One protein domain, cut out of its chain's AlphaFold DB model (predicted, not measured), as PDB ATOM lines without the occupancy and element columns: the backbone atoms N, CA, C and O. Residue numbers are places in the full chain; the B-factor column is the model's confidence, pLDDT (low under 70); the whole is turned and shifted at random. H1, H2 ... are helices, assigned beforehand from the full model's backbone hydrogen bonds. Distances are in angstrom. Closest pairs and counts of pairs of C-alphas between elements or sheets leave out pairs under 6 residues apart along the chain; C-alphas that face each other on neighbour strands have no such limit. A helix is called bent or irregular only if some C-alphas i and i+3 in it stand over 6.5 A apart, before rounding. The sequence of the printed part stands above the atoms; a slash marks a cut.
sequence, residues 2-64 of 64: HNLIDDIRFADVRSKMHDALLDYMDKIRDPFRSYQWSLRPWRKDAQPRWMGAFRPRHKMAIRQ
ATOM      1  N   HIS A   2     -10.926  30.241 -22.465       87.62
ATOM      2  CA  HIS A   2     -11.278  29.618 -21.183       87.62
ATOM      3  C   HIS A   2     -12.266  30.520 -20.442       87.62
ATOM      4  O   HIS A   2     -11.923  31.646 -20.091       87.62
ATOM      5  N   ASN A   3     -13.502  30.051 -20.253       90.00
ATOM      6  CA  ASN A   3     -14.528  30.787 -19.519       90.00
ATOM      7  C   ASN A   3     -14.319  30.599 -18.007       90.00
ATOM      8  O   ASN A   3     -14.296  29.468 -17.530       90.00
ATOM      9  N   LEU A   4     -14.179  31.702 -17.272       92.88
ATOM     10  CA  LEU A   4     -13.912  31.714 -15.829       92.88
ATOM     11  C   LEU A   4     -15.162  32.022 -14.992       92.88
ATOM     12  O   LEU A   4     -15.048  32.315 -13.806       92.88
ATOM     13  N   ILE A   5     -16.356  31.981 -15.592       90.19
ATOM     14  CA  ILE A   5     -17.587  32.428 -14.928       90.19
ATOM     15  C   ILE A   5     -17.925  31.631 -13.664       90.19
ATOM     16  O   ILE A   5     -18.499  32.207 -12.746       90.19
ATOM     17  N   ASP A   6     -17.540  30.356 -13.579       90.38
ATOM     18  CA  ASP A   6     -17.832  29.487 -12.429       90.38
ATOM     19  C   ASP A   6     -16.647  29.337 -11.459       90.38
ATOM     20  O   ASP A   6     -16.781  28.710 -10.408       90.38
ATOM     21  N   ASP A   7     -15.495  29.938 -11.767       92.88
ATOM     22  CA  ASP A   7     -14.317  29.870 -10.906       92.88
ATOM     23  C   ASP A   7     -14.518  30.740  -9.656       92.88
ATOM     24  O   ASP A   7     -14.687  31.962  -9.719       92.88
ATOM     25  N   ILE A   8     -14.487  30.090  -8.491       91.62
ATOM     26  CA  ILE A   8     -14.720  30.722  -7.191       91.62
ATOM     27  C   ILE A   8     -13.710  31.833  -6.882       91.62
ATOM     28  O   ILE A   8     -14.060  32.797  -6.204       91.62
ATOM     29  N   ARG A   9     -12.487  31.757  -7.429       94.81
ATOM     30  CA  ARG A   9     -11.441  32.776  -7.234       94.81
ATOM     31  C   ARG A   9     -11.852  34.139  -7.786       94.81
ATOM     32  O   ARG A   9     -11.362  35.161  -7.320       94.81
ATOM     33  N   PHE A  10     -12.771  34.154  -8.751       93.38
ATOM     34  CA  PHE A  10     -13.276  35.365  -9.389       93.38
ATOM     35  C   PHE A  10     -14.705  35.711  -8.963       93.38
ATOM     36  O   PHE A  10     -15.311  36.603  -9.553       93.38
ATOM     37  N   ALA A  11     -15.254  35.051  -7.937       91.88
ATOM     38  CA  ALA A  11     -16.635  35.265  -7.512       91.88
ATOM     39  C   ALA A  11     -16.925  36.727  -7.130       91.88
ATOM     40  O   ALA A  11     -17.945  37.261  -7.552       91.88
ATOM     41  N   ASP A  12     -16.015  37.386  -6.405       92.44
ATOM     42  CA  ASP A  12     -16.165  38.794  -6.007       92.44
ATOM     43  C   ASP A  12     -16.157  39.743  -7.218       92.44
ATOM     44  O   ASP A  12     -17.049  40.577  -7.378       92.44
ATOM     45  N   VAL A  13     -15.198  39.561  -8.130       94.00
ATOM     46  CA  VAL A  13     -15.097  40.354  -9.366       94.00
ATOM     47  C   VAL A  13     -16.339  40.155 -10.237       94.00
ATOM     48  O   VAL A  13     -16.925  41.124 -10.717       94.00
ATOM     49  N   ARG A  14     -16.781  38.903 -10.394       93.50
ATOM     50  CA  ARG A  14     -17.997  38.542 -11.128       93.50
ATOM     51  C   ARG A  14     -19.231  39.211 -10.529       93.50
ATOM     52  O   ARG A  14     -20.018  39.780 -11.280       93.50
ATOM     53  N   SER A  15     -19.399  39.166  -9.206       91.50
ATOM     54  CA  SER A  15     -20.530  39.806  -8.527       91.50
ATOM     55  C   SER A  15     -20.520  41.323  -8.723       91.50
ATOM     56  O   SER A  15     -21.537  41.879  -9.127       91.50
ATOM     57  N   LYS A  16     -19.364  41.984  -8.573       93.06
ATOM     58  CA  LYS A  16     -19.226  43.435  -8.810       93.06
ATOM     59  C   LYS A  16     -19.577  43.836 -10.243       93.06
ATOM     60  O   LYS A  16     -20.286  44.816 -10.458       93.06
ATOM     61  N   MET A  17     -19.104  43.074 -11.230       93.88
ATOM     62  CA  MET A  17     -19.438  43.316 -12.637       93.88
ATOM     63  C   MET A  17     -20.927  43.092 -12.917       93.88
ATOM     64  O   MET A  17     -21.535  43.841 -13.680       93.88
ATOM     65  N   HIS A  18     -21.524  42.073 -12.298       92.56
ATOM     66  CA  HIS A  18     -22.949  41.784 -12.434       92.56
ATOM     67  C   HIS A  18     -23.821  42.887 -11.835       92.56
ATOM     68  O   HIS A  18     -24.796  43.289 -12.466       92.56
ATOM     69  N   ASP A  19     -23.438  43.430 -10.683       90.25
ATOM     70  CA  ASP A  19     -24.137  44.551 -10.053       90.25
ATOM     71  C   ASP A  19     -24.081  45.807 -10.924       90.25
ATOM     72  O   ASP A  19     -25.121  46.397 -11.222       90.25
ATOM     73  N   ALA A  20     -22.894  46.154 -11.433       92.94
ATOM     74  CA  ALA A  20     -22.725  47.277 -12.353       92.94
ATOM     75  C   ALA A  20     -23.564  47.115 -13.636       92.94
ATOM     76  O   ALA A  20     -24.162  48.078 -14.118       92.94
ATOM     77  N   LEU A  21     -23.649  45.892 -14.172       91.62
ATOM     78  CA  LEU A  21     -24.483  45.586 -15.331       91.62
ATOM     79  C   LEU A  21     -25.972  45.784 -15.018       91.62
ATOM     80  O   LEU A  21     -26.670  46.451 -15.779       91.62
ATOM     81  N   LEU A  22     -26.464  45.225 -13.910       88.12
ATOM     82  CA  LEU A  22     -27.871  45.348 -13.524       88.12
ATOM     83  C   LEU A  22     -28.272  46.804 -13.263       88.12
ATOM     84  O   LEU A  22     -29.375  47.198 -13.643       88.12
ATOM     85  N   ASP A  23     -27.393  47.595 -12.650       89.62
ATOM     86  CA  ASP A  23     -27.627  49.021 -12.420       89.62
ATOM     87  C   ASP A  23     -27.629  49.816 -13.728       89.62
ATOM     88  O   ASP A  23     -28.480  50.686 -13.921       89.62
ATOM     89  N   TYR A  24     -26.749  49.483 -14.677       92.44
ATOM     90  CA  TYR A  24     -26.783  50.088 -16.007       92.44
ATOM     91  C   TYR A  24     -28.084  49.758 -16.752       92.44
ATOM     92  O   TYR A  24     -28.723  50.657 -17.301       92.44
ATOM     93  N   MET A  25     -28.528  48.497 -16.706       89.88
ATOM     94  CA  MET A  25     -29.806  48.076 -17.290       89.88
ATOM     95  C   MET A  25     -30.998  48.799 -16.643       89.88
ATOM     96  O   MET A  25     -31.967  49.127 -17.328       89.88
ATOM     97  N   ASP A  26     -30.954  49.058 -15.332       85.81
ATOM     98  CA  ASP A  26     -32.001  49.826 -14.649       85.81
ATOM     99  C   ASP A  26     -31.981  51.302 -15.079       85.81
ATOM    100  O   ASP A  26     -33.033  51.860 -15.403       85.81
ATOM    101  N   LYS A  27     -30.784  51.896 -15.199       89.25
ATOM    102  CA  LYS A  27     -30.580  53.281 -15.645       89.25
ATOM    103  C   LYS A  27     -31.164  53.543 -17.031       89.25
ATOM    104  O   LYS A  27     -31.837  54.553 -17.221       89.25
ATOM    105  N   ILE A  28     -30.928  52.648 -17.991       91.00
ATOM    106  CA  ILE A  28     -31.425  52.814 -19.367       91.00
ATOM    107  C   ILE A  28     -32.847  52.278 -19.567       91.00
ATOM    108  O   ILE A  28     -33.365  52.349 -20.677       91.00
ATOM    109  N   ARG A  29     -33.485  51.746 -18.510       86.94
ATOM    110  CA  ARG A  29     -34.787  51.059 -18.587       86.94
ATOM    111  C   ARG A  29     -34.775  49.936 -19.634       86.94
ATOM    112  O   ARG A  29     -35.703  49.821 -20.432       86.94
ATOM    113  N   ASP A  30     -33.723  49.121 -19.615       86.44
ATOM    114  CA  ASP A  30     -33.486  48.076 -20.609       86.44
ATOM    115  C   ASP A  30     -34.700  47.117 -20.707       86.44
ATOM    116  O   ASP A  30     -35.089  46.518 -19.695       86.44
ATOM    117  N   PRO A  31     -35.316  46.954 -21.896       85.56
ATOM    118  CA  PRO A  31     -36.488  46.093 -22.083       85.56
ATOM    119  C   PRO A  31     -36.225  44.602 -21.829       85.56
ATOM    120  O   PRO A  31     -37.152  43.853 -21.521       85.56
ATOM    121  N   PHE A  32     -34.971  44.162 -21.943       83.12
ATOM    122  CA  PHE A  32     -34.528  42.788 -21.720       83.12
ATOM    123  C   PHE A  32     -34.092  42.529 -20.272       83.12
ATOM    124  O   PHE A  32     -33.740  41.391 -19.929       83.12
ATOM    125  N   ARG A  33     -34.160  43.536 -19.387       84.00
ATOM    126  CA  ARG A  33     -33.905  43.392 -17.947       84.00
ATOM    127  C   ARG A  33     -35.014  42.594 -17.263       84.00
ATOM    128  O   ARG A  33     -35.906  43.134 -16.612       84.00
ATOM    129  N   SER A  34     -34.935  41.275 -17.384       78.38
ATOM    130  CA  SER A  34     -35.856  40.347 -16.733       78.38
ATOM    131  C   SER A  34     -35.393  39.942 -15.329       78.38
ATOM    132  O   SER A  34     -34.210  39.963 -14.993       78.38
ATOM    133  N   TYR A  35     -36.342  39.498 -14.506       79.00
ATOM    134  CA  TYR A  35     -36.112  38.953 -13.160       79.00
ATOM    135  C   TYR A  35     -35.060  37.828 -13.121       79.00
ATOM    136  O   TYR A  35     -34.291  37.703 -12.166       79.00
ATOM    137  N   GLN A  36     -34.979  37.026 -14.183       82.00
ATOM    138  CA  GLN A  36     -34.025  35.922 -14.278       82.00
ATOM    139  C   GLN A  36     -32.567  36.400 -14.315       82.00
ATOM    140  O   GLN A  36     -31.682  35.648 -13.909       82.00
ATOM    141  N   TRP A  37     -32.296  37.636 -14.758       82.81
ATOM    142  CA  TRP A  37     -30.943  38.205 -14.761       82.81
ATOM    143  C   TRP A  37     -30.341  38.339 -13.366       82.81
ATOM    144  O   TRP A  37     -29.139  38.137 -13.219       82.81
ATOM    145  N   SER A  38     -31.164  38.588 -12.347       81.06
ATOM    146  CA  SER A  38     -30.725  38.586 -10.947       81.06
ATOM    147  C   SER A  38     -30.581  37.186 -10.338       81.06
ATOM    148  O   SER A  38     -29.875  37.039  -9.354       81.06
ATOM    149  N   LEU A  39     -31.194  36.144 -10.910       85.44
ATOM    150  CA  LEU A  39     -31.239  34.794 -10.323       85.44
ATOM    151  C   LEU A  39     -30.223  33.817 -10.929       85.44
ATOM    152  O   LEU A  39     -30.549  32.670 -11.243       85.44
ATOM    153  N   ARG A  40     -28.983  34.253 -11.147       87.06
ATOM    154  CA  ARG A  40     -27.956  33.344 -11.673       87.06
ATOM    155  C   ARG A  40     -27.554  32.311 -10.605       87.06
ATOM    156  O   ARG A  40     -27.396  32.696  -9.449       87.06
ATOM    157  N   PRO A  41     -27.318  31.029 -10.961       86.88
ATOM    158  CA  PRO A  41     -26.958  29.982  -9.991       86.88
ATOM    159  C   PRO A  41     -25.728  30.312  -9.131       86.88
ATOM    160  O   PRO A  41     -25.636  29.898  -7.976       86.88
ATOM    161  N   TRP A  42     -24.799  31.094  -9.687       86.25
ATOM    162  CA  TRP A  42     -23.587  31.561  -9.019       86.25
ATOM    163  C   TRP A  42     -23.766  32.844  -8.183       86.25
ATOM    164  O   TRP A  42     -22.815  33.264  -7.524       86.25
ATOM    165  N   ARG A  43     -24.956  33.464  -8.186       83.75
ATOM    166  CA  ARG A  43     -25.297  34.721  -7.487       83.75
ATOM    167  C   ARG A  43     -26.409  34.468  -6.460       83.75
ATOM    168  O   ARG A  43     -27.524  34.968  -6.574       83.75
ATOM    169  N   LYS A  44     -26.116  33.635  -5.459       77.88
ATOM    170  CA  LYS A  44     -27.091  33.208  -4.429       77.88
ATOM    171  C   LYS A  44     -27.545  34.345  -3.506       77.88
ATOM    172  O   LYS A  44     -28.574  34.242  -2.850       77.88
ATOM    173  N   ASP A  45     -26.758  35.405  -3.453       80.06
ATOM    174  CA  ASP A  45     -26.908  36.604  -2.638       80.06
ATOM    175  C   ASP A  45     -27.666  37.737  -3.358       80.06
ATOM    176  O   ASP A  45     -28.051  38.718  -2.718       80.06
ATOM    177  N   ALA A  46     -27.929  37.618  -4.667       76.44
ATOM    178  CA  ALA A  46     -28.709  38.616  -5.397       76.44
ATOM    179  C   ALA A  46     -30.174  38.548  -4.982       76.44
ATOM    180  O   ALA A  46     -30.870  37.566  -5.246       76.44
ATOM    181  N   GLN A  47     -30.677  39.645  -4.421       72.31
ATOM    182  CA  GLN A  47     -32.108  39.821  -4.233       72.31
ATOM    183  C   GLN A  47     -32.729  40.304  -5.542       72.31
ATOM    184  O   GLN A  47     -32.362  41.369  -6.054       72.31
ATOM    185  N   PRO A  48     -33.669  39.548  -6.120       71.00
ATOM    186  CA  PRO A  48     -34.210  39.915  -7.404       71.00
ATOM    187  C   PRO A  48     -35.176  41.096  -7.261       71.00
ATOM    188  O   PRO A  48     -36.155  41.058  -6.511       71.00
ATOM    189  N   ARG A  49     -34.907  42.168  -8.009       68.25
ATOM    190  CA  ARG A  49     -35.719  43.392  -8.008       68.25
ATOM    191  C   ARG A  49     -36.817  43.267  -9.067       68.25
ATOM    192  O   ARG A  49     -36.520  43.139 -10.254       68.25
ATOM    193  N   TRP A  50     -38.089  43.307  -8.664       61.41
ATOM    194  CA  TRP A  50     -39.208  43.273  -9.617       61.41
ATOM    195  C   TRP A  50     -39.309  44.631 -10.320       61.41
ATOM    196  O   TRP A  50     -39.691  45.600  -9.687       61.41
ATOM    197  N   MET A  51     -38.899  44.718 -11.592       61.19
ATOM    198  CA  MET A  51     -39.109  45.873 -12.492       61.19
ATOM    199  C   MET A  51     -38.735  47.277 -11.943       61.19
ATOM    200  O   MET A  51     -39.172  48.286 -12.500       61.19
ATOM    201  N   GLY A  52     -37.888  47.357 -10.907       59.97
ATOM    202  CA  GLY A  52     -37.458  48.606 -10.260       59.97
ATOM    203  C   GLY A  52     -38.416  49.103  -9.163       59.97
ATOM    204  O   GLY A  52     -39.488  48.547  -8.953       59.97
ATOM    205  N   ALA A  53     -38.042  50.177  -8.455       58.97
ATOM    206  CA  ALA A  53     -38.784  50.693  -7.290       58.97
ATOM    207  C   ALA A  53     -40.254  51.077  -7.577       58.97
ATOM    208  O   ALA A  53     -41.087  51.070  -6.676       58.97
ATOM    209  N   PHE A  54     -40.584  51.386  -8.835       55.19
ATOM    210  CA  PHE A  54     -41.900  51.894  -9.244       55.19
ATOM    211  C   PHE A  54     -42.948  50.823  -9.541       55.19
ATOM    212  O   PHE A  54     -44.114  51.152  -9.752       55.19
ATOM    213  N   ARG A  55     -42.564  49.547  -9.579       60.59
ATOM    214  CA  ARG A  55     -43.514  48.449  -9.732       60.59
ATOM    215  C   ARG A  55     -43.285  47.487  -8.576       60.59
ATOM    216  O   ARG A  55     -42.372  46.680  -8.636       60.59
ATOM    217  N   PRO A  56     -44.059  47.586  -7.487       59.41
ATOM    218  CA  PRO A  56     -44.061  46.572  -6.445       59.41
ATOM    219  C   PRO A  56     -44.670  45.283  -6.998       59.41
ATOM    220  O   PRO A  56     -45.657  45.327  -7.735       59.41
ATOM    221  N   ARG A  57     -44.104  44.123  -6.637       60.34
ATOM    222  CA  ARG A  57     -44.703  42.819  -6.959       60.34
ATOM    223  C   ARG A  57     -46.153  42.816  -6.466       60.34
ATOM    224  O   ARG A  57     -46.386  43.153  -5.305       60.34
ATOM    225  N   HIS A  58     -47.101  42.404  -7.310       63.56
ATOM    226  CA  HIS A  58     -48.481  42.183  -6.880       63.56
ATOM    227  C   HIS A  58     -48.487  41.177  -5.719       63.56
ATOM    228  O   HIS A  58     -48.209  39.992  -5.906       63.56
ATOM    229  N   LYS A  59     -48.745  41.667  -4.504       65.06
ATOM    230  CA  LYS A  59     -49.090  40.813  -3.372       65.06
ATOM    231  C   LYS A  59     -50.567  40.486  -3.549       65.06
ATOM    232  O   LYS A  59     -51.397  41.388  -3.451       65.06
ATOM    233  N   MET A  60     -50.890  39.229  -3.840       51.84
ATOM    234  CA  MET A  60     -52.259  38.746  -3.689       51.84
ATOM    235  C   MET A  60     -52.630  38.923  -2.215       51.84
ATOM    236  O   MET A  60     -52.156  38.183  -1.357       51.84
ATOM    237  N   ALA A  61     -53.402  39.964  -1.909       55.44
ATOM    238  CA  ALA A  61     -54.014  40.115  -0.604       55.44
ATOM    239  C   ALA A  61     -55.089  39.031  -0.496       55.44
ATOM    240  O   ALA A  61     -56.160  39.155  -1.088       55.44
ATOM    241  N   ILE A  62     -54.783  37.949   0.219       56.53
ATOM    242  CA  ILE A  62     -55.812  37.031   0.700       56.53
ATOM    243  C   ILE A  62     -56.639  37.848   1.697       56.53
ATOM    244  O   ILE A  62     -56.176  38.147   2.797       56.53
ATOM    245  N   ARG A  63     -57.819  38.298   1.262       48.47
ATOM    246  CA  ARG A  63     -58.856  38.801   2.163       48.47
ATOM    247  C   ARG A  63     -59.301  37.614   3.022       48.47
ATOM    248  O   ARG A  63     -59.782  36.632   2.462       48.47
ATOM    249  N   GLN A  64     -59.046  37.697   4.328       54.59
ATOM    250  CA  GLN A  64     -59.772  36.912   5.330       54.59
ATOM    251  C   GLN A  64     -61.202  37.438   5.427       54.59
ATOM    252  O   GLN A  64     -61.370  38.669   5.249       54.59
TER     253      GLN A  64
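This is residues 2 to 64 of the 64 residues of the protein "Sulfatase family protein" of Escherichia coli (UniProt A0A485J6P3). This model has little regular structure: one long helix, H1, beside which the chain folds back through the very short helix H2, before a stretch without named elements turns away and residues 59 to 64 stick out as a free tail. The printed part has 63 residues, with two named helices in the order H1, H2 and no named strand; the class is all helix, though under half of the residues are in named elements. It is loose, with a radius of gyration of the C-alphas of 14.8 A, and spans 53 by 29 by 15 A.

Start with H1, residues 8 to 27, which has a kink of 29 degrees near residue 15. It is irregular: C-alphas 9 and 12 are 7.7 A apart. In H1, 14 of 16 O i to N i+4 pairs are within hydrogen-bond range; H2, residues 35 to 38, is too short for such a pair. H1 and H2 are close but not clearly touching, their closest C-alphas, of Leu 22 and Ser 38, being 7.8 A apart.

Find C-alpha 8 at (-14.720, 30.722, -7.191); from there H1 runs 28.8 A to C-alpha 27. A short link of 7 residues leads to H2, which runs 5.8 A and ends at C-alpha 38, (-30.725, 38.586, -10.947).

The C-alphas of His 2 and Gln 64 are the two farthest apart, at 55.7 A. The printed part has no cut. Look at residues 49 to 64 for pLDDT under 70.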